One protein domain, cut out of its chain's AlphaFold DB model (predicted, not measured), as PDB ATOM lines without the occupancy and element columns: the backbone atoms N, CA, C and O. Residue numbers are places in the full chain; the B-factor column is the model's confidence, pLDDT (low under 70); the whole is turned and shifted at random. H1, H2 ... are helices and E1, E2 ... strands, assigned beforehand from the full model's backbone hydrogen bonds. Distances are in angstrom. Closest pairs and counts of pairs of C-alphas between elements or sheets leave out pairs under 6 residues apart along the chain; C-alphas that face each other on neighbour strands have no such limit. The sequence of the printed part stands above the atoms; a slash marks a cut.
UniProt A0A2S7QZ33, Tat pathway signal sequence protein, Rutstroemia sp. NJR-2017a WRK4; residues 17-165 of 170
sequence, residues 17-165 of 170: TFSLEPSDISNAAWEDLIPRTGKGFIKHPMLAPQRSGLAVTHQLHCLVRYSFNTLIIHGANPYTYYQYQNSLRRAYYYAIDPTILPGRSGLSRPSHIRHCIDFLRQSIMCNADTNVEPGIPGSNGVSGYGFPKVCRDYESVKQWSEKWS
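AT A GLANCE: This is residues 17 to 165 of the 170 residues of the protein "Tat pathway signal sequence protein" of Rutstroemia sp. NJR-2017a WRK4 (UniProt A0A2S7QZ33). A loose, flat body has short helix H2 in its middle and long helix H5 side by side with it, running opposite ways, with a small antiparallel sheet at the end where H2 begins. H4 lies beyond the other end of H2; residues 71 to 77 stick out, and so does the tail of residues 152 to 165 with H6. The printed part has 149 residues with six named helices and three named strands, in the order H1 E1 E2 H2 H3 H4 H5 E3 H6; the sheet's order is E1, E2, E3. The class is mostly helix, the radius of gyration of the C-alphas is 18.4 A, and the spans are 57 by 56 by 24 A.

HOW THE PARTS SIT: H1, residues 24 to 32, is near H2, residues 55 to 63, with 5 pairs of C-alphas within 10 A. E1, residues 41 to 44, and E2, residues 48 to 54, form an antiparallel hairpin, with N 42 and O 52 within hydrogen-bond range at 2.8 A. E2 is antiparallel to E3, residues 132 to 134, with N 53 and O 133 at 2.9 A. H2 only grazes the sheet, with residues 55 to 58. H5, residues 110 to 127, touches H2 with residues 117 to 125 alone, at a shallow tilt of 10 degrees; the closest C-alphas, of Val 56 and Ile 124, are 6.5 A apart. H4, residues 87 to 96, is close to but not clearly touching H3, residues 78 to 83; their closest C-alphas, of Gln 83 and Arg 90, are 7.9 A apart. Each O i to N i+4 pair is within hydrogen-bond range in H1, H2, H4, H5 and H6, residues 154 to 163; H3 has 0 of 2, and 2 of 3 O i to N i+3 pairs.

IN THESE COORDINATES: H1 begins at C-alpha 24 (5.204, 36.913, -37.440). H5 is 26.0 A long; H4 and H6 are 14.1 A each. H6 ends at C-alpha 163 (43.468, 10.717, -42.106).

THE WHOLE: The two C-alphas farthest apart, of Gly 75 and Lys 163, are 57.5 A apart. The printed part has no cut; the links H2 to H3, H4 to H5 and E3 to H6 are long. Residues 65 to 85 and 103 to 109 of the model have pLDDT under 70.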
ATOM      1  N   THR A  17      15.853  35.215 -42.884       92.88
ATOM      2  CA  THR A  17      14.515  35.082 -42.285       92.88
ATOM      3  C   THR A  17      14.485  34.069 -41.143       92.88
ATOM      4  O   THR A  17      13.855  34.315 -40.116       92.88
ATOM      5  N   PHE A  18      15.236  32.970 -41.261       91.31
ATOM      6  CA  PHE A  18      15.303  31.924 -40.236       91.31
ATOM      7  C   PHE A  18      16.191  32.277 -39.034       91.31
ATOM      8  O   PHE A  18      16.170  31.575 -38.024       91.31
ATOM      9  N   SER A  19      16.938  33.376 -39.115       88.62
ATOM     10  CA  SER A  19      17.907  33.808 -38.102       88.62
ATOM     11  C   SER A  19      17.522  35.094 -37.361       88.62
ATOM     12  O   SER A  19      18.159  35.439 -36.364       88.62
ATOM     13  N   LEU A  20      16.490  35.808 -37.826       87.62
ATOM     14  CA  LEU A  20      15.995  37.045 -37.207       87.62
ATOM     15  C   LEU A  20      15.397  36.801 -35.814       87.62
ATOM     16  O   LEU A  20      15.246  35.660 -35.368       87.62
ATOM     17  N   GLU A  21      15.057  37.873 -35.107       86.12
ATOM     18  CA  GLU A  21      14.275  37.793 -33.874       86.12
ATOM     19  C   GLU A  21      12.884  37.198 -34.158       86.12
ATOM     20  O   GLU A  21      12.347  37.409 -35.255       86.12
ATOM     21  N   PRO A  22      12.298  36.419 -33.223       85.62
ATOM     22  CA  PRO A  22      10.931  35.931 -33.358       85.62
ATOM     23  C   PRO A  22       9.952  37.061 -33.684       85.62
ATOM     24  O   PRO A  22       9.813  38.029 -32.947       85.62
ATOM     25  N   SER A  23       9.265  36.903 -34.803       84.06
ATOM     26  CA  SER A  23       8.325  37.851 -35.406       84.06
ATOM     27  C   SER A  23       7.349  37.058 -36.263       84.06
ATOM     28  O   SER A  23       7.660  35.924 -36.620       84.06
ATOM     29  N   ASP A  24       6.211  37.633 -36.645       84.19
ATOM     30  CA  ASP A  24       5.204  36.913 -37.440       84.19
ATOM     31  C   ASP A  24       5.798  36.312 -38.724       84.19
ATOM     32  O   ASP A  24       5.566  35.146 -39.030       84.19
ATOM     33  N   ILE A  25       6.656  37.069 -39.416       86.94
ATOM     34  CA  ILE A  25       7.322  36.634 -40.652       86.94
ATOM     35  C   ILE A  25       8.299  35.484 -40.387       86.94
ATOM     36  O   ILE A  25       8.240  34.445 -41.044       86.94
ATOM     37  N   SER A  26       9.219  35.660 -39.434       87.69
ATOM     38  CA  SER A  26      10.239  34.641 -39.170       87.69
ATOM     39  C   SER A  26       9.634  33.377 -38.564       87.69
ATOM     40  O   SER A  26      10.071  32.277 -38.886       87.69
ATOM     41  N   ASN A  27       8.608  33.519 -37.724       85.31
ATOM     42  CA  ASN A  27       7.873  32.395 -37.165       85.31
ATOM     43  C   ASN A  27       7.167  31.642 -38.291       85.31
ATOM     44  O   ASN A  27       7.451  30.459 -38.446       85.31
ATOM     45  N   ALA A  28       6.372  32.320 -39.130       84.94
ATOM     46  CA  ALA A  28       5.682  31.716 -40.274       84.94
ATOM     47  C   ALA A  28       6.631  30.947 -41.209       84.94
ATOM     48  O   ALA A  28       6.297  29.852 -41.661       84.94
ATOM     49  N   ALA A  29       7.834  31.470 -41.457       90.12
ATOM     50  CA  ALA A  29       8.842  30.766 -42.245       90.12
ATOM     51  C   ALA A  29       9.257  29.430 -41.600       90.12
ATOM     52  O   ALA A  29       9.326  28.412 -42.286       90.12
ATOM     53  N   TRP A  30       9.500  29.405 -40.283       88.31
ATOM     54  CA  TRP A  30       9.773  28.168 -39.540       88.31
ATOM     55  C   TRP A  30       8.574  27.212 -39.533       88.31
ATOM     56  O   TRP A  30       8.761  25.997 -39.600       88.31
ATOM     57  N   GLU A  31       7.353  27.745 -39.477       83.62
ATOM     58  CA  GLU A  31       6.118  26.958 -39.520       83.62
ATOM     59  C   GLU A  31       5.957  26.185 -40.831       83.62
ATOM     60  O   GLU A  31       5.547  25.022 -40.813       83.62
ATOM     61  N   ASP A  32       6.297  26.817 -41.954       89.50
ATOM     62  CA  ASP A  32       6.120  26.244 -43.289       89.50
ATOM     63  C   ASP A  32       7.077  25.071 -43.576       89.50
ATOM     64  O   ASP A  32       6.784  24.226 -44.419       89.50
ATOM     65  N   LEU A  33       8.173  24.937 -42.814       91.25
ATOM     66  CA  LEU A  33       9.087  23.789 -42.922       91.25
ATOM     67  C   LEU A  33       8.470  22.471 -42.433       91.25
ATOM     68  O   LEU A  33       8.959  21.391 -42.774       91.25
ATOM     69  N   ILE A  34       7.440  22.536 -41.588       87.50
ATOM     70  CA  ILE A  34       6.818  21.359 -40.981       87.50
ATOM     71  C   ILE A  34       5.600  20.938 -41.816       87.50
ATOM     72  O   ILE A  34       4.761  21.782 -42.138       87.50
ATOM     73  N   PRO A  35       5.413  19.630 -42.106       87.44
ATOM     74  CA  PRO A  35       4.249  19.159 -42.848       87.44
ATOM     75  C   PRO A  35       2.934  19.678 -42.259       87.44
ATOM     76  O   PRO A  35       2.650  19.491 -41.074       87.44
ATOM     77  N   ARG A  36       2.107  20.317 -43.095       81.81
ATOM     78  CA  ARG A  36       0.838  20.932 -42.661       81.81
ATOM     79  C   ARG A  36      -0.095  19.910 -42.014       81.81
ATOM     80  O   ARG A  36      -0.666  20.179 -40.959       81.81
ATOM     81  N   THR A  37      -0.179  18.726 -42.614       78.81
ATOM     82  CA  THR A  37      -0.962  17.586 -42.126       78.81
ATOM     83  C   THR A  37      -0.087  16.668 -41.284       78.81
ATOM     84  O   THR A  37       1.043  16.363 -41.657       78.81
ATOM     85  N   GLY A  38      -0.593  16.226 -40.132       80.12
ATOM     86  CA  GLY A  38       0.109  15.279 -39.258       80.12
ATOM     87  C   GLY A  38       1.345  15.846 -38.549       80.12
ATOM     88  O   GLY A  38       1.761  15.267 -37.553       80.12
ATOM     89  N   LYS A  39       1.895  16.991 -38.986       83.69
ATOM     90  CA  LYS A  39       2.981  17.733 -38.317       83.69
ATOM     91  C   LYS A  39       4.241  16.887 -38.096       83.69
ATOM     92  O   LYS A  39       4.908  17.021 -37.077       83.69
ATOM     93  N   GLY A  40       4.531  15.990 -39.040       87.56
ATOM     94  CA  GLY A  40       5.649  15.046 -38.953       87.56
ATOM     95  C   GLY A  40       5.336  13.726 -38.247       87.56
ATOM     96  O   GLY A  40       6.171  12.824 -38.251       87.56
ATOM     97  N   PHE A  41       4.130  13.575 -37.692       91.31
ATOM     98  CA  PHE A  41       3.649  12.293 -37.197       91.31
ATOM     99  C   PHE A  41       3.044  11.456 -38.319       91.31
ATOM    100  O   PHE A  41       2.288  11.951 -39.157       91.31
ATOM    101  N   ILE A  42       3.347  10.164 -38.289       91.62
ATOM    102  CA  ILE A  42       2.958   9.175 -39.285       91.62
ATOM    103  C   ILE A  42       2.306   7.956 -38.624       91.62
ATOM    104  O   ILE A  42       2.505   7.670 -37.439       91.62
ATOM    105  N   LYS A  43       1.545   7.212 -39.427       91.44
ATOM    106  CA  LYS A  43       1.090   5.849 -39.145       91.44
ATOM    107  C   LYS A  43       1.288   5.035 -40.421       91.44
ATOM    108  O   LYS A  43       0.827   5.445 -41.482       91.44
ATOM    109  N   HIS A  44       1.998   3.917 -40.330       91.06
ATOM    110  CA  HIS A  44       2.337   3.066 -41.469       91.06
ATOM    111  C   HIS A  44       2.217   1.586 -41.077       91.06
ATOM    112  O   HIS A  44       2.817   1.208 -40.070       91.06
ATOM    113  N   PRO A  45       1.540   0.723 -41.861       91.50
ATOM    114  CA  PRO A  45       1.214  -0.651 -41.457       91.50
ATOM    115  C   PRO A  45       2.398  -1.493 -40.967       91.50
ATOM    116  O   PRO A  45       2.231  -2.314 -40.074       91.50
ATOM    117  N   MET A  46       3.590  -1.272 -41.530       89.69
ATOM    118  CA  MET A  46       4.794  -2.048 -41.198       89.69
ATOM    119  C   MET A  46       5.872  -1.256 -40.452       89.69
ATOM    120  O   MET A  46       6.617  -1.827 -39.669       89.69
ATOM    121  N   LEU A  47       5.982   0.050 -40.713       86.69
ATOM    122  CA  LEU A  47       7.104   0.874 -40.224       86.69
ATOM    123  C   LEU A  47       6.733   1.633 -38.947       86.69
ATOM    124  O   LEU A  47       7.595   1.933 -38.134       86.69
ATOM    125  N   ALA A  48       5.447   1.952 -38.792       90.38
ATOM    126  CA  ALA A  48       4.897   2.692 -37.666       90.38
ATOM    127  C   ALA A  48       3.447   2.234 -37.410       90.38
ATOM    128  O   ALA A  48       2.511   2.986 -37.708       90.38
ATOM    129  N   PRO A  49       3.216   0.996 -36.917       88.88
ATOM    130  CA  PRO A  49       1.857   0.490 -36.685       88.88
ATOM    131  C   PRO A  49       1.065   1.374 -35.711       88.88
ATOM    132  O   PRO A  49      -0.159   1.495 -35.806       88.88
ATOM    133  N   GLN A  50       1.791   2.039 -34.808       89.50
ATOM    134  CA  GLN A  50       1.299   3.081 -33.918       89.50
ATOM    135  C   GLN A  50       1.774   4.461 -34.379       89.50
ATOM    136  O   GLN A  50       2.783   4.587 -35.077       89.50
ATOM    137  N   ARG A  51       1.054   5.506 -33.951       89.62
ATOM    138  CA  ARG A  51       1.439   6.899 -34.207       89.62
ATOM    139  C   ARG A  51       2.885   7.123 -33.758       89.62
ATOM    140  O   ARG A  51       3.207   6.921 -32.593       89.62
ATOM    141  N   SER A  52       3.721   7.546 -34.694       92.38
ATOM    142  CA  SER A  52       5.162   7.742 -34.512       92.38
ATOM    143  C   SER A  52       5.582   9.050 -35.179       92.38
ATOM    144  O   SER A  52       4.866   9.539 -36.050       92.38
ATOM    145  N   GLY A  53       6.694   9.649 -34.773       91.31
ATOM    146  CA  GLY A  53       7.233  10.876 -35.373       91.31
ATOM    147  C   GLY A  53       8.398  10.590 -36.314       91.31
ATOM    148  O   GLY A  53       9.110   9.611 -36.125       91.31
ATOM    149  N   LEU A  54       8.622  11.441 -37.316       92.38
ATOM    150  CA  LEU A  54       9.886  11.450 -38.059       92.38
ATOM    151  C   LEU A  54      10.914  12.328 -37.341       92.38
ATOM    152  O   LEU A  54      10.630  13.496 -37.048       92.38
ATOM    153  N   ALA A  55      12.116  11.792 -37.121       92.75
ATOM    154  CA  ALA A  55      13.187  12.471 -36.397       92.75
ATOM    155  C   ALA A  55      13.518  13.861 -36.971       92.75
ATOM    156  O   ALA A  55      13.635  14.807 -36.199       92.75
ATOM    157  N   VAL A  56      13.553  14.045 -38.298       93.44
ATOM    158  CA  VAL A  56      13.791  15.357 -38.940       93.44
ATOM    159  C   VAL A  56      12.817  16.443 -38.473       93.44
ATOM    160  O   VAL A  56      13.212  17.577 -38.205       93.44
ATOM    161  N   THR A  57      11.535  16.108 -38.312       90.62
ATOM    162  CA  THR A  57      10.530  17.080 -37.857       90.62
ATOM    163  C   THR A  57      10.675  17.395 -36.372       90.62
ATOM    164  O   THR A  57      10.466  18.538 -35.967       90.62
ATOM    165  N   HIS A  58      11.116  16.419 -35.573       88.81
ATOM    166  CA  HIS A  58      11.463  16.631 -34.172       88.81
ATOM    167  C   HIS A  58      12.748  17.471 -34.033       88.81
ATOM    168  O   HIS A  58      12.786  18.383 -33.216       88.81
ATOM    169  N   GLN A  59      13.760  17.262 -34.881       91.88
ATOM    170  CA  GLN A  59      14.994  18.060 -34.921       91.88
ATOM    171  C   GLN A  59      14.710  19.532 -35.248       91.88
ATOM    172  O   GLN A  59      15.171  20.421 -34.533       91.88
ATOM    173  N   LEU A  60      13.889  19.801 -36.272       90.62
ATOM    174  CA  LEU A  60      13.438  21.160 -36.598       90.62
ATOM    175  C   LEU A  60      12.623  21.779 -35.450       90.62
ATOM    176  O   LEU A  60      12.837  22.938 -35.085       90.62
ATOM    177  N   HIS A  61      11.731  20.994 -34.832       81.31
ATOM    178  CA  HIS A  61      10.984  21.413 -33.645       81.31
ATOM    179  C   HIS A  61      11.899  21.742 -32.459       81.31
ATOM    180  O   HIS A  61      11.616  22.684 -31.733       81.31
ATOM    181  N   CYS A  62      12.990  21.012 -32.247       81.12
ATOM    182  CA  CYS A  62      13.928  21.299 -31.163       81.12
ATOM    183  C   CYS A  62      14.786  22.540 -31.437       81.12
ATOM    184  O   CYS A  62      15.104  23.266 -30.499       81.12
ATOM    185  N   LEU A  63      15.147  22.801 -32.699       86.50
ATOM    186  CA  LEU A  63      16.023  23.921 -33.054       86.50
ATOM    187  C   LEU A  63      15.355  25.286 -32.843       86.50
ATOM    188  O   LEU A  63      15.989  26.205 -32.326       86.50
ATOM    189  N   VAL A  64      14.088  25.440 -33.234       77.31
ATOM    190  CA  VAL A  64      13.381  26.723 -33.057       77.31
ATOM    191  C   VAL A  64      12.006  26.589 -32.417       77.31
ATOM    192  O   VAL A  64      11.626  27.500 -31.693       77.31
ATOM    193  N   ARG A  65      11.352  25.429 -32.533       68.75
ATOM    194  CA  ARG A  65       9.992  25.132 -32.052       68.75
ATOM    195  C   ARG A  65       8.907  25.979 -32.733       68.75
ATOM    196  O   ARG A  65       9.111  27.102 -33.163       68.75
ATOM    197  N   TYR A  66       7.749  25.350 -32.923       58.94
ATOM    198  CA  TYR A  66       6.597  25.865 -33.671       58.94
ATOM    199  C   TYR A  66       5.522  26.391 -32.715       58.94
ATOM    200  O   TYR A  66       5.309  25.788 -31.658       58.94
ATOM    201  N   SER A  67       4.784  27.421 -33.138       48.09
ATOM    202  CA  SER A  67       3.533  27.830 -32.506       48.09
ATOM    203  C   SER A  67       2.358  26.972 -32.972       48.09
ATOM    204  O   SER A  67       1.590  27.328 -33.853       48.09
ATOM    205  N   PHE A  68       2.142  25.826 -32.319       52.53
ATOM    206  CA  PHE A  68       0.845  25.134 -32.401       52.53
ATOM    207  C   PHE A  68      -0.286  26.031 -31.905       52.53
ATOM    208  O   PHE A  68      -0.417  26.286 -30.720       52.53
ATOM    209  N   ASN A  69      -1.189  26.444 -32.776       44.22
ATOM    210  CA  ASN A  69      -2.478  26.935 -32.311       44.22
ATOM    211  C   ASN A  69      -3.286  25.747 -31.730       44.22
ATOM    212  O   ASN A  69      -4.255  25.279 -32.321       44.22
ATOM    213  N   THR A  70      -2.863  25.171 -30.597       42.09
ATOM    214  CA  THR A  70      -3.705  24.300 -29.778       42.09
ATOM    215  C   THR A  70      -4.657  25.208 -29.029       42.09
ATOM    216  O   THR A  70      -4.419  25.574 -27.883       42.09
ATOM    217  N   LEU A  71      -5.748  25.567 -29.695       40.78
ATOM    218  CA  LEU A  71      -6.840  26.365 -29.144       40.78
ATOM    219  C   LEU A  71      -7.532  25.745 -27.912       40.78
ATOM    220  O   LEU A  71      -8.497  26.324 -27.433       40.78
ATOM    221  N   ILE A  72      -7.107  24.595 -27.375       43.56
ATOM    222  CA  ILE A  72      -7.833  23.915 -26.291       43.56
ATOM    223  C   ILE A  72      -6.890  23.131 -25.362       43.56
ATOM    224  O   ILE A  72      -7.020  21.923 -25.265       43.56
ATOM    225  N   ILE A  73      -5.940  23.769 -24.669       43.38
ATOM    226  CA  ILE A  73      -5.414  23.226 -23.396       43.38
ATOM    227  C   ILE A  73      -5.186  24.397 -22.413       43.38
ATOM    228  O   ILE A  73      -4.195  25.114 -22.488       43.38
ATOM    229  N   HIS A  74      -6.146  24.574 -21.499       39.22
ATOM    230  CA  HIS A  74      -6.045  25.261 -20.197       39.22
ATOM    231  C   HIS A  74      -5.579  26.732 -20.139       39.22
ATOM    232  O   HIS A  74      -4.565  27.022 -19.513       39.22
ATOM    233  N   GLY A  75      -6.359  27.682 -20.672       42.84
ATOM    234  CA  GLY A  75      -6.396  29.066 -20.149       42.84
ATOM    235  C   GLY A  75      -5.080  29.862 -20.133       42.84
ATOM    236  O   GLY A  75      -4.996  30.878 -19.444       42.84
ATOM    237  N   ALA A  76      -4.050  29.424 -20.858       47.59
ATOM    238  CA  ALA A  76      -2.770  30.108 -20.919       47.59
ATOM    239  C   ALA A  76      -2.858  31.318 -21.860       47.59
ATOM    240  O   ALA A  76      -3.348  31.220 -22.984       47.59
ATOM    241  N   ASN A  77      -2.372  32.465 -21.387       49.44
ATOM    242  CA  ASN A  77      -2.283  33.705 -22.150       49.44
ATOM    243  C   ASN A  77      -1.502  33.468 -23.473       49.44
ATOM    244  O   ASN A  77      -0.431  32.853 -23.436       49.44
ATOM    245  N   PRO A  78      -1.979  33.954 -24.639       50.47
ATOM    246  CA  PRO A  78      -1.267  33.829 -25.916       50.47
ATOM    247  C   PRO A  78       0.193  34.313 -25.854       50.47
ATOM    248  O   PRO A  78       1.048  33.766 -26.549       50.47
ATOM    249  N   TYR A  79       0.528  35.258 -24.971       47.22
ATOM    250  CA  TYR A  79       1.908  35.702 -24.758       47.22
ATOM    251  C   TYR A  79       2.818  34.632 -24.128       47.22
ATOM    252  O   TYR A  79       3.986  34.544 -24.509       47.22
ATOM    253  N   THR A  80       2.320  33.785 -23.219       48.16
ATOM    254  CA  THR A  80       3.104  32.700 -22.592       48.16
ATOM    255  C   THR A  80       3.395  31.567 -23.575       48.16
ATOM    256  O   THR A  80       4.403  30.875 -23.457       48.16
ATOM    257  N   TYR A  81       2.549  31.405 -24.591       50.09
ATOM    258  CA  TYR A  81       2.677  30.357 -25.595       50.09
ATOM    259  C   TYR A  81       3.904  30.547 -26.503       50.09
ATOM    260  O   TYR A  81       4.750  29.656 -26.624       50.09
ATOM    261  N   TYR A  82       4.082  31.760 -27.033       47.38
ATOM    262  CA  TYR A  82       5.264  32.116 -27.818       47.38
ATOM    263  C   TYR A  82       6.571  32.103 -26.991       47.38
ATOM    264  O   TYR A  82       7.658  31.977 -27.562       47.38
ATOM    265  N   GLN A  83       6.500  32.218 -25.653       48.19
ATOM    266  CA  GLN A  83       7.667  32.271 -24.749       48.19
ATOM    267  C   GLN A  83       8.428  30.944 -24.623       48.19
ATOM    268  O   GLN A  83       9.660  30.962 -24.578       48.19
ATOM    269  N   TYR A  84       7.744  29.800 -24.677       52.03
ATOM    270  CA  TYR A  84       8.385  28.474 -24.604       52.03
ATOM    271  C   TYR A  84       8.819  27.907 -25.964       52.03
ATOM    272  O   TYR A  84       9.369  26.807 -26.038       52.03
ATOM    273  N   GLN A  85       8.494  28.601 -27.054       59.78
ATOM    274  CA  GLN A  85       8.507  28.034 -28.408       59.78
ATOM    275  C   GLN A  85       9.378  28.797 -29.388       59.78
ATOM    276  O   GLN A  85       9.316  28.571 -30.579       59.78
ATOM    277  N   ASN A  86      10.200  29.692 -28.869       71.50
ATOM    278  CA  ASN A  86      11.353  30.248 -29.553       71.50
ATOM    279  C   ASN A  86      12.512  30.328 -28.556       71.50
ATOM    280  O   ASN A  86      13.351  31.211 -28.664       71.50
ATOM    281  N   SER A  87      12.528  29.477 -27.524       72.31
ATOM    282  CA  SER A  87      13.358  29.698 -26.337       72.31
ATOM    283  C   SER A  87      14.841  29.815 -26.671       72.31
ATOM    284  O   SER A  87      15.494  30.675 -26.098       72.31
ATOM    285  N   LEU A  88      15.349  29.061 -27.653       79.31
ATOM    286  CA  LEU A  88      16.732  29.207 -28.118       79.31
ATOM    287  C   LEU A  88      16.983  30.569 -28.783       79.31
ATOM    288  O   LEU A  88      17.909  31.278 -28.395       79.31
ATOM    289  N   ARG A  89      16.130  30.984 -29.731       83.69
ATOM    290  CA  ARG A  89      16.233  32.301 -30.385       83.69
ATOM    291  C   ARG A  89      16.032  33.446 -29.388       83.69
ATOM    292  O   ARG A  89      16.819  34.382 -29.383       83.69
ATOM    293  N   ARG A  90      15.032  33.364 -28.509       81.12
ATOM    294  CA  ARG A  90      14.745  34.369 -27.470       81.12
ATOM    295  C   ARG A  90      15.873  34.475 -26.458       81.12
ATOM    296  O   ARG A  90      16.289  35.584 -26.163       81.12
ATOM    297  N   ALA A  91      16.389  33.351 -25.964       80.44
ATOM    298  CA  ALA A  91      17.529  33.351 -25.054       80.44
ATOM    299  C   ALA A  91      18.757  33.983 -25.714       80.44
ATOM    300  O   ALA A  91      19.454  34.766 -25.078       80.44
ATOM    301  N   TYR A  92      18.988  33.694 -26.995       84.50
ATOM    302  CA  TYR A  92      20.053  34.326 -27.759       84.50
ATOM    303  C   TYR A  92      19.868  35.847 -27.869       84.50
ATOM    304  O   TYR A  92      20.777  36.578 -27.484       84.50
ATOM    305  N   TYR A  93      18.709  36.326 -28.339       84.38
ATOM    306  CA  TYR A  93      18.447  37.764 -28.486       84.38
ATOM    307  C   TYR A  93      18.483  38.499 -27.139       84.38
ATOM    308  O   TYR A  93      19.078  39.567 -27.047       84.38
ATOM    309  N   TYR A  94      17.979  37.873 -26.074       83.19
ATOM    310  CA  TYR A  94      18.103  38.373 -24.705       83.19
ATOM    311  C   TYR A  94      19.566  38.468 -24.246       83.19
ATOM    312  O   TYR A  94      19.971  39.450 -23.633       83.19
ATOM    313  N   ALA A  95      20.390  37.461 -24.554       81.50
ATOM    314  CA  ALA A  95      21.790  37.417 -24.137       81.50
ATOM    315  C   ALA A  95      22.686  38.447 -24.845       81.50
ATOM    316  O   ALA A  95      23.779  38.734 -24.352       81.50
ATOM    317  N   ILE A  96      22.256  38.973 -25.996       80.94
ATOM    318  CA  ILE A  96      23.001  39.979 -26.769       80.94
ATOM    319  C   ILE A  96      22.411  41.386 -26.655       80.94
ATOM    320  O   ILE A  96      22.978  42.312 -27.234       80.94
ATOM    321  N   ASP A  97      21.296  41.548 -25.944       84.06
ATOM    322  CA  ASP A  97      20.660  42.845 -25.754       84.06
ATOM    323  C   ASP A  97      21.535  43.726 -24.838       84.06
ATOM    324  O   ASP A  97      21.724  43.406 -23.656       84.06
ATOM    325  N   PRO A  98      22.088  44.842 -25.352       80.44
ATOM    326  CA  PRO A  98      22.970  45.709 -24.577       80.44
ATOM    327  C   PRO A  98      22.235  46.480 -23.473       80.44
ATOM    328  O   PRO A  98      22.888  46.963 -22.549       80.44
ATOM    329  N   THR A  99      20.908  46.607 -23.559       84.50
ATOM    330  CA  THR A  99      20.079  47.251 -22.531       84.50
ATOM    331  C   THR A  99      19.871  46.341 -21.324       84.50
ATOM    332  O   THR A  99      19.761  46.823 -20.199       84.50
ATOM    333  N   ILE A 100      19.877  45.024 -21.550       81.19
ATOM    334  CA  ILE A 100      19.703  44.005 -20.513       81.19
ATOM    335  C   ILE A 100      21.049  43.602 -19.906       81.19
ATOM    336  O   ILE A 100      21.164  43.481 -18.687       81.19
ATOM    337  N   LEU A 101      22.075  43.393 -20.737       74.75
ATOM    338  CA  LEU A 101      23.413  42.967 -20.312       74.75
ATOM    339  C   LEU A 101      24.494  43.945 -20.816       74.75
ATOM    340  O   LEU A 101      25.236  43.629 -21.758       74.75
ATOM    341  N   PRO A 102      24.630  45.128 -20.185       72.50
ATOM    342  CA  PRO A 102      25.628  46.118 -20.578       72.50
ATOM    343  C   PRO A 102      27.052  45.547 -20.462       72.50
ATOM    344  O   PRO A 102      27.407  44.897 -19.481       72.50
ATOM    345  N   GLY A 103      27.876  45.769 -21.491       67.88
ATOM    346  CA  GLY A 103      29.276  45.319 -21.537       67.88
ATOM    347  C   GLY A 103      29.521  43.918 -22.123       67.88
ATOM    348  O   GLY A 103      30.677  43.541 -22.300       67.88
ATOM    349  N   ARG A 104      28.478  43.151 -22.486       64.25
ATOM    350  CA  ARG A 104      28.625  41.838 -23.164       64.25
ATOM    351  C   ARG A 104      28.534  41.876 -24.692       64.25
ATOM    352  O   ARG A 104      28.747  40.850 -25.338       64.25
ATOM    353  N   SER A 105      28.292  43.045 -25.280       57.81
ATOM    354  CA  SER A 105      28.141  43.233 -26.732       57.81
ATOM    355  C   SER A 105      29.356  42.781 -27.560       57.81
ATOM    356  O   SER A 105      29.189  42.430 -28.723       57.81
ATOM    357  N   GLY A 106      30.559  42.736 -26.973       57.22
ATOM    358  CA  GLY A 106      31.792  42.312 -27.653       57.22
ATOM    359  C   GLY A 106      32.104  40.809 -27.621       57.22
ATOM    360  O   GLY A 106      32.978  40.363 -28.359       57.22
ATOM    361  N   LEU A 107      31.415  40.014 -26.788       58.66
ATOM    362  CA  LEU A 107      31.669  38.566 -26.650       58.66
ATOM    363  C   LEU A 107      30.852  37.720 -27.634       58.66
ATOM    364  O   LEU A 107      31.210  36.587 -27.946       58.66
ATOM    365  N   SER A 108      29.754  38.277 -28.136       59.16
ATOM    366  CA  SER A 108      28.927  37.675 -29.172       59.16
ATOM    367  C   SER A 108      29.308  38.294 -30.508       59.16
ATOM    368  O   SER A 108      29.279  39.512 -30.639       59.16
ATOM    369  N   ARG A 109      29.642  37.484 -31.518       67.38
ATOM    370  CA  ARG A 109      29.579  37.917 -32.922       67.38
ATOM    371  C   ARG A 109      28.162  37.608 -33.392       67.38
ATOM    372  O   ARG A 109      27.910  36.452 -33.743       67.38
ATOM    373  N   PRO A 110      27.215  38.565 -33.413       70.12
ATOM    374  CA  PRO A 110      25.817  38.214 -33.618       70.12
ATOM    375  C   PRO A 110      25.561  37.639 -35.017       70.12
ATOM    376  O   PRO A 110      24.663  36.835 -35.227       70.12
ATOM    377  N   SER A 111      26.390  38.000 -35.997       75.88
ATOM    378  CA  SER A 111      26.388  37.370 -37.320       75.88
ATOM    379  C   SER A 111      26.764  35.884 -37.294       75.88
ATOM    380  O   SER A 111      26.274  35.141 -38.137       75.88
ATOM    381  N   HIS A 112      27.598  35.437 -36.348       83.50
ATOM    382  CA  HIS A 112      28.039  34.044 -36.264       83.50
ATOM    383  C   HIS A 112      26.883  33.143 -35.826       83.50
ATOM    384  O   HIS A 112      26.459  32.270 -36.572       83.50
ATOM    385  N   ILE A 113      26.289  33.421 -34.664       84.12
ATOM    386  CA  ILE A 113      25.178  32.607 -34.151       84.12
ATOM    387  C   ILE A 113      23.975  32.633 -35.100       84.12
ATOM    388  O   ILE A 113      23.351  31.599 -35.332       84.12
ATOM    389  N   ARG A 114      23.679  33.788 -35.712       85.31
ATOM    390  CA  ARG A 114      22.589  33.895 -36.687       85.31
ATOM    391  C   ARG A 114      22.798  33.002 -37.907       85.31
ATOM    392  O   ARG A 114      21.867  32.287 -38.273       85.31
ATOM    393  N   HIS A 115      23.988  32.989 -38.512       87.56
ATOM    394  CA  HIS A 115      24.224  32.075 -39.630       87.56
ATOM    395  C   HIS A 115      24.287  30.612 -39.168       87.56
ATOM    396  O   HIS A 115      23.854  29.749 -39.918       87.56
ATOM    397  N   CYS A 116      24.757  30.313 -37.945       89.88
ATOM    398  CA  CYS A 116      24.746  28.946 -37.405       89.88
ATOM    399  C   CYS A 116      23.331  28.374 -37.323       89.88
ATOM    400  O   CYS A 116      23.127  27.218 -37.679       89.88
ATOM    401  N   ILE A 117      22.353  29.164 -36.868       90.81
ATOM    402  CA  ILE A 117      20.955  28.721 -36.775       90.81
ATOM    403  C   ILE A 117      20.433  28.316 -38.159       90.81
ATOM    404  O   ILE A 117      19.843  27.245 -38.309       90.81
ATOM    405  N   ASP A 118      20.684  29.141 -39.174       93.12
ATOM    406  CA  ASP A 118      20.254  28.839 -40.538       93.12
ATOM    407  C   ASP A 118      21.049  27.674 -41.153       93.12
ATOM    408  O   ASP A 118      20.472  26.792 -41.780       93.12
ATOM    409  N   PHE A 119      22.354  27.587 -40.894       94.44
ATOM    410  CA  PHE A 119      23.181  26.460 -41.323       94.44
ATOM    411  C   PHE A 119      22.709  25.131 -40.714       94.44
ATOM    412  O   PHE A 119      22.615  24.128 -41.420       94.44
ATOM    413  N   LEU A 120      22.361  25.111 -39.423       94.94
ATOM    414  CA  LEU A 120      21.818  23.928 -38.753       94.94
ATOM    415  C   LEU A 120      20.455  23.540 -39.327       94.94
ATOM    416  O   LEU A 120      20.233  22.362 -39.599       94.94
ATOM    417  N   ARG A 121      19.568  24.511 -39.580       95.12
ATOM    418  CA  ARG A 121      18.293  24.275 -40.276       95.12
ATOM    419  C   ARG A 121      18.520  23.581 -41.619       95.12
ATOM    420  O   ARG A 121      17.908  22.547 -41.883       95.12
ATOM    421  N   GLN A 122      19.402  24.136 -42.449       96.38
ATOM    422  CA  GLN A 122      19.716  23.593 -43.772       96.38
ATOM    423  C   GLN A 122      20.353  22.206 -43.671       96.38
ATOM    424  O   GLN A 122      19.957  21.296 -44.393       96.38
ATOM    425  N   SER A 123      21.256  22.002 -42.712       96.19
ATOM    426  CA  SER A 123      21.902  20.711 -42.458       96.19
ATOM    427  C   SER A 123      20.903  19.632 -42.030       96.19
ATOM    428  O   SER A 123      20.975  18.509 -42.531       96.19
ATOM    429  N   ILE A 124      19.946  19.966 -41.156       95.69
ATOM    430  CA  ILE A 124      18.858  19.063 -40.747       95.69
ATOM    431  C   ILE A 124      18.002  18.681 -41.958       95.69
ATOM    432  O   ILE A 124      17.706  17.507 -42.153       95.69
ATOM    433  N   MET A 125      17.635  19.648 -42.802       94.75
ATOM    434  CA  MET A 125      16.830  19.388 -44.002       94.75
ATOM    435  C   MET A 125      17.593  18.591 -45.065       94.75
ATOM    436  O   MET A 125      17.009  17.736 -45.719       94.75
ATOM    437  N   CYS A 126      18.890  18.844 -45.228       94.88
ATOM    438  CA  CYS A 126      19.738  18.149 -46.194       94.88
ATOM    439  C   CYS A 126      19.983  16.688 -45.804       94.88
ATOM    440  O   CYS A 126      20.014  15.820 -46.670       94.88
ATOM    441  N   ASN A 127      20.164  16.409 -44.509       93.12
ATOM    442  CA  ASN A 127      20.365  15.044 -44.016       93.12
ATOM    443  C   ASN A 127      19.050  14.327 -43.684       93.12
ATOM    444  O   ASN A 127      19.083  13.120 -43.468       93.12
ATOM    445  N   ALA A 128      17.939  15.074 -43.624       93.00
ATOM    446  CA  ALA A 128      16.565  14.647 -43.372       93.00
ATOM    447  C   ALA A 128      16.456  13.306 -42.640       93.00
ATOM    448  O   ALA A 128      16.105  12.294 -43.241       93.00
ATOM    449  N   ASP A 129      16.758  13.297 -41.341       92.81
ATOM    450  CA  ASP A 129      16.726  12.078 -40.538       92.81
ATOM    451  C   ASP A 129      15.337  11.407 -40.579       92.81
ATOM    452  O   ASP A 129      14.360  11.878 -39.985       92.81
ATOM    453  N   THR A 130      15.254  10.282 -41.291       91.94
ATOM    454  CA  THR A 130      14.017   9.522 -41.479       91.94
ATOM    455  C   THR A 130      13.790   8.440 -40.424       91.94
ATOM    456  O   THR A 130      12.926   7.581 -40.615       91.94
ATOM    457  N   ASN A 131      14.559   8.424 -39.332       92.19
ATOM    458  CA  ASN A 131      14.304   7.505 -38.229       92.19
ATOM    459  C   ASN A 131      12.885   7.711 -37.673       92.19
ATOM    460  O   ASN A 131      12.431   8.840 -37.465       92.19
ATOM    461  N   VAL A 132      12.185   6.598 -37.445       92.56
ATOM    462  CA  VAL A 132      10.811   6.580 -36.933       92.56
ATOM    463  C   VAL A 132      10.858   6.507 -35.416       92.56
ATOM    464  O   VAL A 132      11.277   5.503 -34.847       92.56
ATOM    465  N   GLU A 133      10.421   7.577 -34.764       93.25
ATOM    466  CA  GLU A 133      10.419   7.700 -33.313       93.25
ATOM    467  C   GLU A 133       9.085   7.197 -32.747       93.25
ATOM    468  O   GLU A 133       8.037   7.771 -33.071       93.25
ATOM    469  N   PRO A 134       9.082   6.152 -31.899       92.06
ATOM    470  CA  PRO A 134       7.854   5.655 -31.295       92.06
ATOM    471  C   PRO A 134       7.142   6.744 -30.485       92.06
ATOM    472  O   PRO A 134       7.764   7.480 -29.714       92.06
ATOM    473  N   GLY A 135       5.821   6.837 -30.649       88.31
ATOM    474  CA  GLY A 135       4.991   7.699 -29.814       88.31
ATOM    475  C   GLY A 135       5.002   7.256 -28.351       88.31
ATOM    476  O   GLY A 135       5.046   6.063 -28.050       88.31
ATOM    477  N   ILE A 136       4.928   8.221 -27.436       86.25
ATOM    478  CA  ILE A 136       4.814   7.945 -26.001       86.25
ATOM    479  C   ILE A 136       3.349   7.584 -25.679       86.25
ATOM    480  O   ILE A 136       2.458   8.386 -25.977       86.25
ATOM    481  N   PRO A 137       3.057   6.424 -25.052       84.75
ATOM    482  CA  PRO A 137       1.695   6.065 -24.654       84.75
ATOM    483  C   PRO A 137       1.043   7.142 -23.775       84.75
ATOM    484  O   PRO A 137       1.650   7.630 -22.827       84.75
ATOM    485  N   GLY A 138      -0.196   7.527 -24.098       83.25
ATOM    486  CA  GLY A 138      -0.923   8.580 -23.373       83.25
ATOM    487  C   GLY A 138      -0.446  10.012 -23.654       83.25
ATOM    488  O   GLY A 138      -0.941  10.946 -23.030       83.25
ATOM    489  N   SER A 139       0.483  10.210 -24.594       80.88
ATOM    490  CA  SER A 139       1.008  11.521 -24.977       80.88
ATOM    491  C   SER A 139       0.916  11.747 -26.487       80.88
ATOM    492  O   SER A 139       0.947  10.822 -27.297       80.88
ATOM    493  N   ASN A 140       0.841  13.019 -26.882       76.25
ATOM    494  CA  ASN A 140       0.897  13.429 -28.284       76.25
ATOM    495  C   ASN A 140       2.339  13.598 -28.802       76.25
ATOM    496  O   ASN A 140       2.516  14.041 -29.939       76.25
ATOM    497  N   GLY A 141       3.354  13.252 -28.004       81.88
ATOM    498  CA  GLY A 141       4.772  13.426 -28.322       81.88
ATOM    499  C   GLY A 141       5.547  12.132 -28.588       81.88
ATOM    500  O   GLY A 141       5.024  11.022 -28.490       81.88
ATOM    501  N   VAL A 142       6.826  12.319 -28.902       85.19
ATOM    502  CA  VAL A 142       7.865  11.284 -29.017       85.19
ATOM    503  C   VAL A 142       8.979  11.610 -28.023       85.19
ATOM    504  O   VAL A 142       9.176  12.777 -27.685       85.19
ATOM    505  N   SER A 143       9.695  10.601 -27.524       84.19
ATOM    506  CA  SER A 143      10.785  10.821 -26.561       84.19
ATOM    507  C   SER A 143      12.066  11.319 -27.230       84.19
ATOM    508  O   SER A 143      12.858  11.989 -26.581       84.19
ATOM    509  N   GLY A 144      12.303  10.956 -28.494       85.19
ATOM    510  CA  GLY A 144      13.594  11.128 -29.172       85.19
ATOM    511  C   GLY A 144      14.673  10.118 -28.750       85.19
ATOM    512  O   GLY A 144      15.690   9.989 -29.432       85.19
ATOM    513  N   TYR A 145      14.436   9.345 -27.685       89.50
ATOM    514  CA  TYR A 145      15.426   8.478 -27.042       89.50
ATOM    515  C   TYR A 145      14.873   7.080 -26.746       89.50
ATOM    516  O   TYR A 145      13.663   6.890 -26.620       89.50
ATOM    517  N   GLY A 146      15.776   6.108 -26.571       89.50
ATOM    518  CA  GLY A 146      15.426   4.753 -26.131       89.50
ATOM    519  C   GLY A 146      14.901   3.828 -27.233       89.50
ATOM    520  O   GLY A 146      14.249   2.837 -26.926       89.50
ATOM    521  N   PHE A 147      15.174   4.134 -28.504       88.88
ATOM    522  CA  PHE A 147      14.820   3.278 -29.636       88.88
ATOM    523  C   PHE A 147      15.975   3.200 -30.651       88.88
ATOM    524  O   PHE A 147      16.782   4.133 -30.722       88.88
ATOM    525  N   PRO A 148      16.085   2.105 -31.428       89.12
ATOM    526  CA  PRO A 148      17.129   1.966 -32.439       89.12
ATOM    527  C   PRO A 148      17.035   3.051 -33.514       89.12
ATOM    528  O   PRO A 148      15.950   3.343 -34.016       89.12
ATOM    529  N   LYS A 149      18.185   3.605 -33.904       90.31
ATOM    530  CA  LYS A 149      18.313   4.564 -35.004       90.31
ATOM    531  C   LYS A 149      19.323   4.038 -36.019       90.31
ATOM    532  O   LYS A 149      20.326   3.434 -35.647       90.31
ATOM    533  N   VAL A 150      19.061   4.274 -37.296       87.12
ATOM    534  CA  VAL A 150      20.027   4.080 -38.374       87.12
ATOM    535  C   VAL A 150      20.782   5.391 -38.541       87.12
ATOM    536  O   VAL A 150      20.200   6.400 -38.936       87.12
ATOM    537  N   CYS A 151      22.070   5.369 -38.213       89.38
ATOM    538  CA  CYS A 151      22.958   6.526 -38.261       89.38
ATOM    539  C   CYS A 151      24.160   6.228 -39.159       89.38
ATOM    540  O   CYS A 151      24.522   5.071 -39.376       89.38
ATOM    541  N   ARG A 152      24.827   7.284 -39.631       89.00
ATOM    542  CA  ARG A 152      26.200   7.155 -40.121       89.00
ATOM    543  C   ARG A 152      27.112   6.914 -38.922       89.00
ATOM    544  O   ARG A 152      26.949   7.574 -37.897       89.00
ATOM    545  N   ASP A 153      28.064   5.998 -39.060       93.06
ATOM    546  CA  ASP A 153      29.098   5.828 -38.046       93.06
ATOM    547  C   ASP A 153      29.981   7.081 -37.999       93.06
ATOM    548  O   ASP A 153      30.747   7.365 -38.925       93.06
ATOM    549  N   TYR A 154      29.821   7.859 -36.931       91.75
ATOM    550  CA  TYR A 154      30.543   9.109 -36.745       91.75
ATOM    551  C   TYR A 154      32.034   8.876 -36.509       91.75
ATOM    552  O   TYR A 154      32.845   9.688 -36.947       91.75
ATOM    553  N   GLU A 155      32.409   7.760 -35.883       95.50
ATOM    554  CA  GLU A 155      33.815   7.466 -35.624       95.50
ATOM    555  C   GLU A 155      34.550   7.168 -36.935       95.50
ATOM    556  O   GLU A 155      35.606   7.743 -37.188       95.50
ATOM    557  N   SER A 156      33.939   6.397 -37.841       95.12
ATOM    558  CA  SER A 156      34.468   6.214 -39.201       95.12
ATOM    559  C   SER A 156      34.637   7.539 -39.959       95.12
ATOM    560  O   SER A 156      35.639   7.738 -40.646       95.12
ATOM    561  N   VAL A 157      33.680   8.471 -39.841       90.31
ATOM    562  CA  VAL A 157      33.783   9.808 -40.463       90.31
ATOM    563  C   VAL A 157      34.930  10.607 -39.856       90.31
ATOM    564  O   VAL A 157      35.705  11.220 -40.589       90.31
ATOM    565  N   LYS A 158      35.050  10.589 -38.528       90.38
ATOM    566  CA  LYS A 158      36.108  11.280 -37.798       90.38
ATOM    567  C   LYS A 158      37.485  10.753 -38.201       90.38
ATOM    568  O   LYS A 158      38.327  11.543 -38.612       90.38
ATOM    569  N   GLN A 159      37.682   9.437 -38.186       94.50
ATOM    570  CA  GLN A 159      38.937   8.801 -38.597       94.50
ATOM    571  C   GLN A 159      39.293   9.118 -40.050       94.50
ATOM    572  O   GLN A 159      40.447   9.402 -40.366       94.50
ATOM    573  N   TRP A 160      38.304   9.103 -40.947       92.38
ATOM    574  CA  TRP A 160      38.508   9.527 -42.330       92.38
ATOM    575  C   TRP A 160      38.938  11.002 -42.410       92.38
ATOM    576  O   TRP A 160      39.894  11.310 -43.118       92.38
ATOM    577  N   SER A 161      38.292  11.896 -41.656       89.06
ATOM    578  CA  SER A 161      38.635  13.323 -41.621       89.06
ATOM    579  C   SER A 161      40.035  13.578 -41.065       89.06
ATOM    580  O   SER A 161      40.743  14.430 -41.585       89.06
ATOM    581  N   GLU A 162      40.445  12.858 -40.022       89.94
ATOM    582  CA  GLU A 162      41.790  12.951 -39.444       89.94
ATOM    583  C   GLU A 162      42.845  12.429 -40.424       89.94
ATOM    584  O   GLU A 162      43.859  13.091 -40.650       89.94
ATOM    585  N   LYS A 163      42.585  11.288 -41.078       90.38
ATOM    586  CA  LYS A 163      43.468  10.717 -42.106       90.38
ATOM    587  C   LYS A 163      43.763  11.697 -43.247       90.38
ATOM    588  O   LYS A 163      44.873  11.690 -43.770       90.38
ATOM    589  N   TRP A 164      42.773  12.490 -43.649       90.06
ATOM    590  CA  TRP A 164      42.883  13.472 -44.734       90.06
ATOM    591  C   TRP A 164      42.966  14.913 -44.226       90.06
ATOM    592  O   TRP A 164      42.659  15.844 -44.969       90.06
ATOM    593  N   SER A 165      43.351  15.103 -42.962       83.25
ATOM    594  CA  SER A 165      43.524  16.435 -42.395       83.25
ATOM    595  C   SER A 165      44.629  17.187 -43.137       83.25
ATOM    596  O   SER A 165      45.758  16.714 -43.263       83.25
TER     597      SER A 165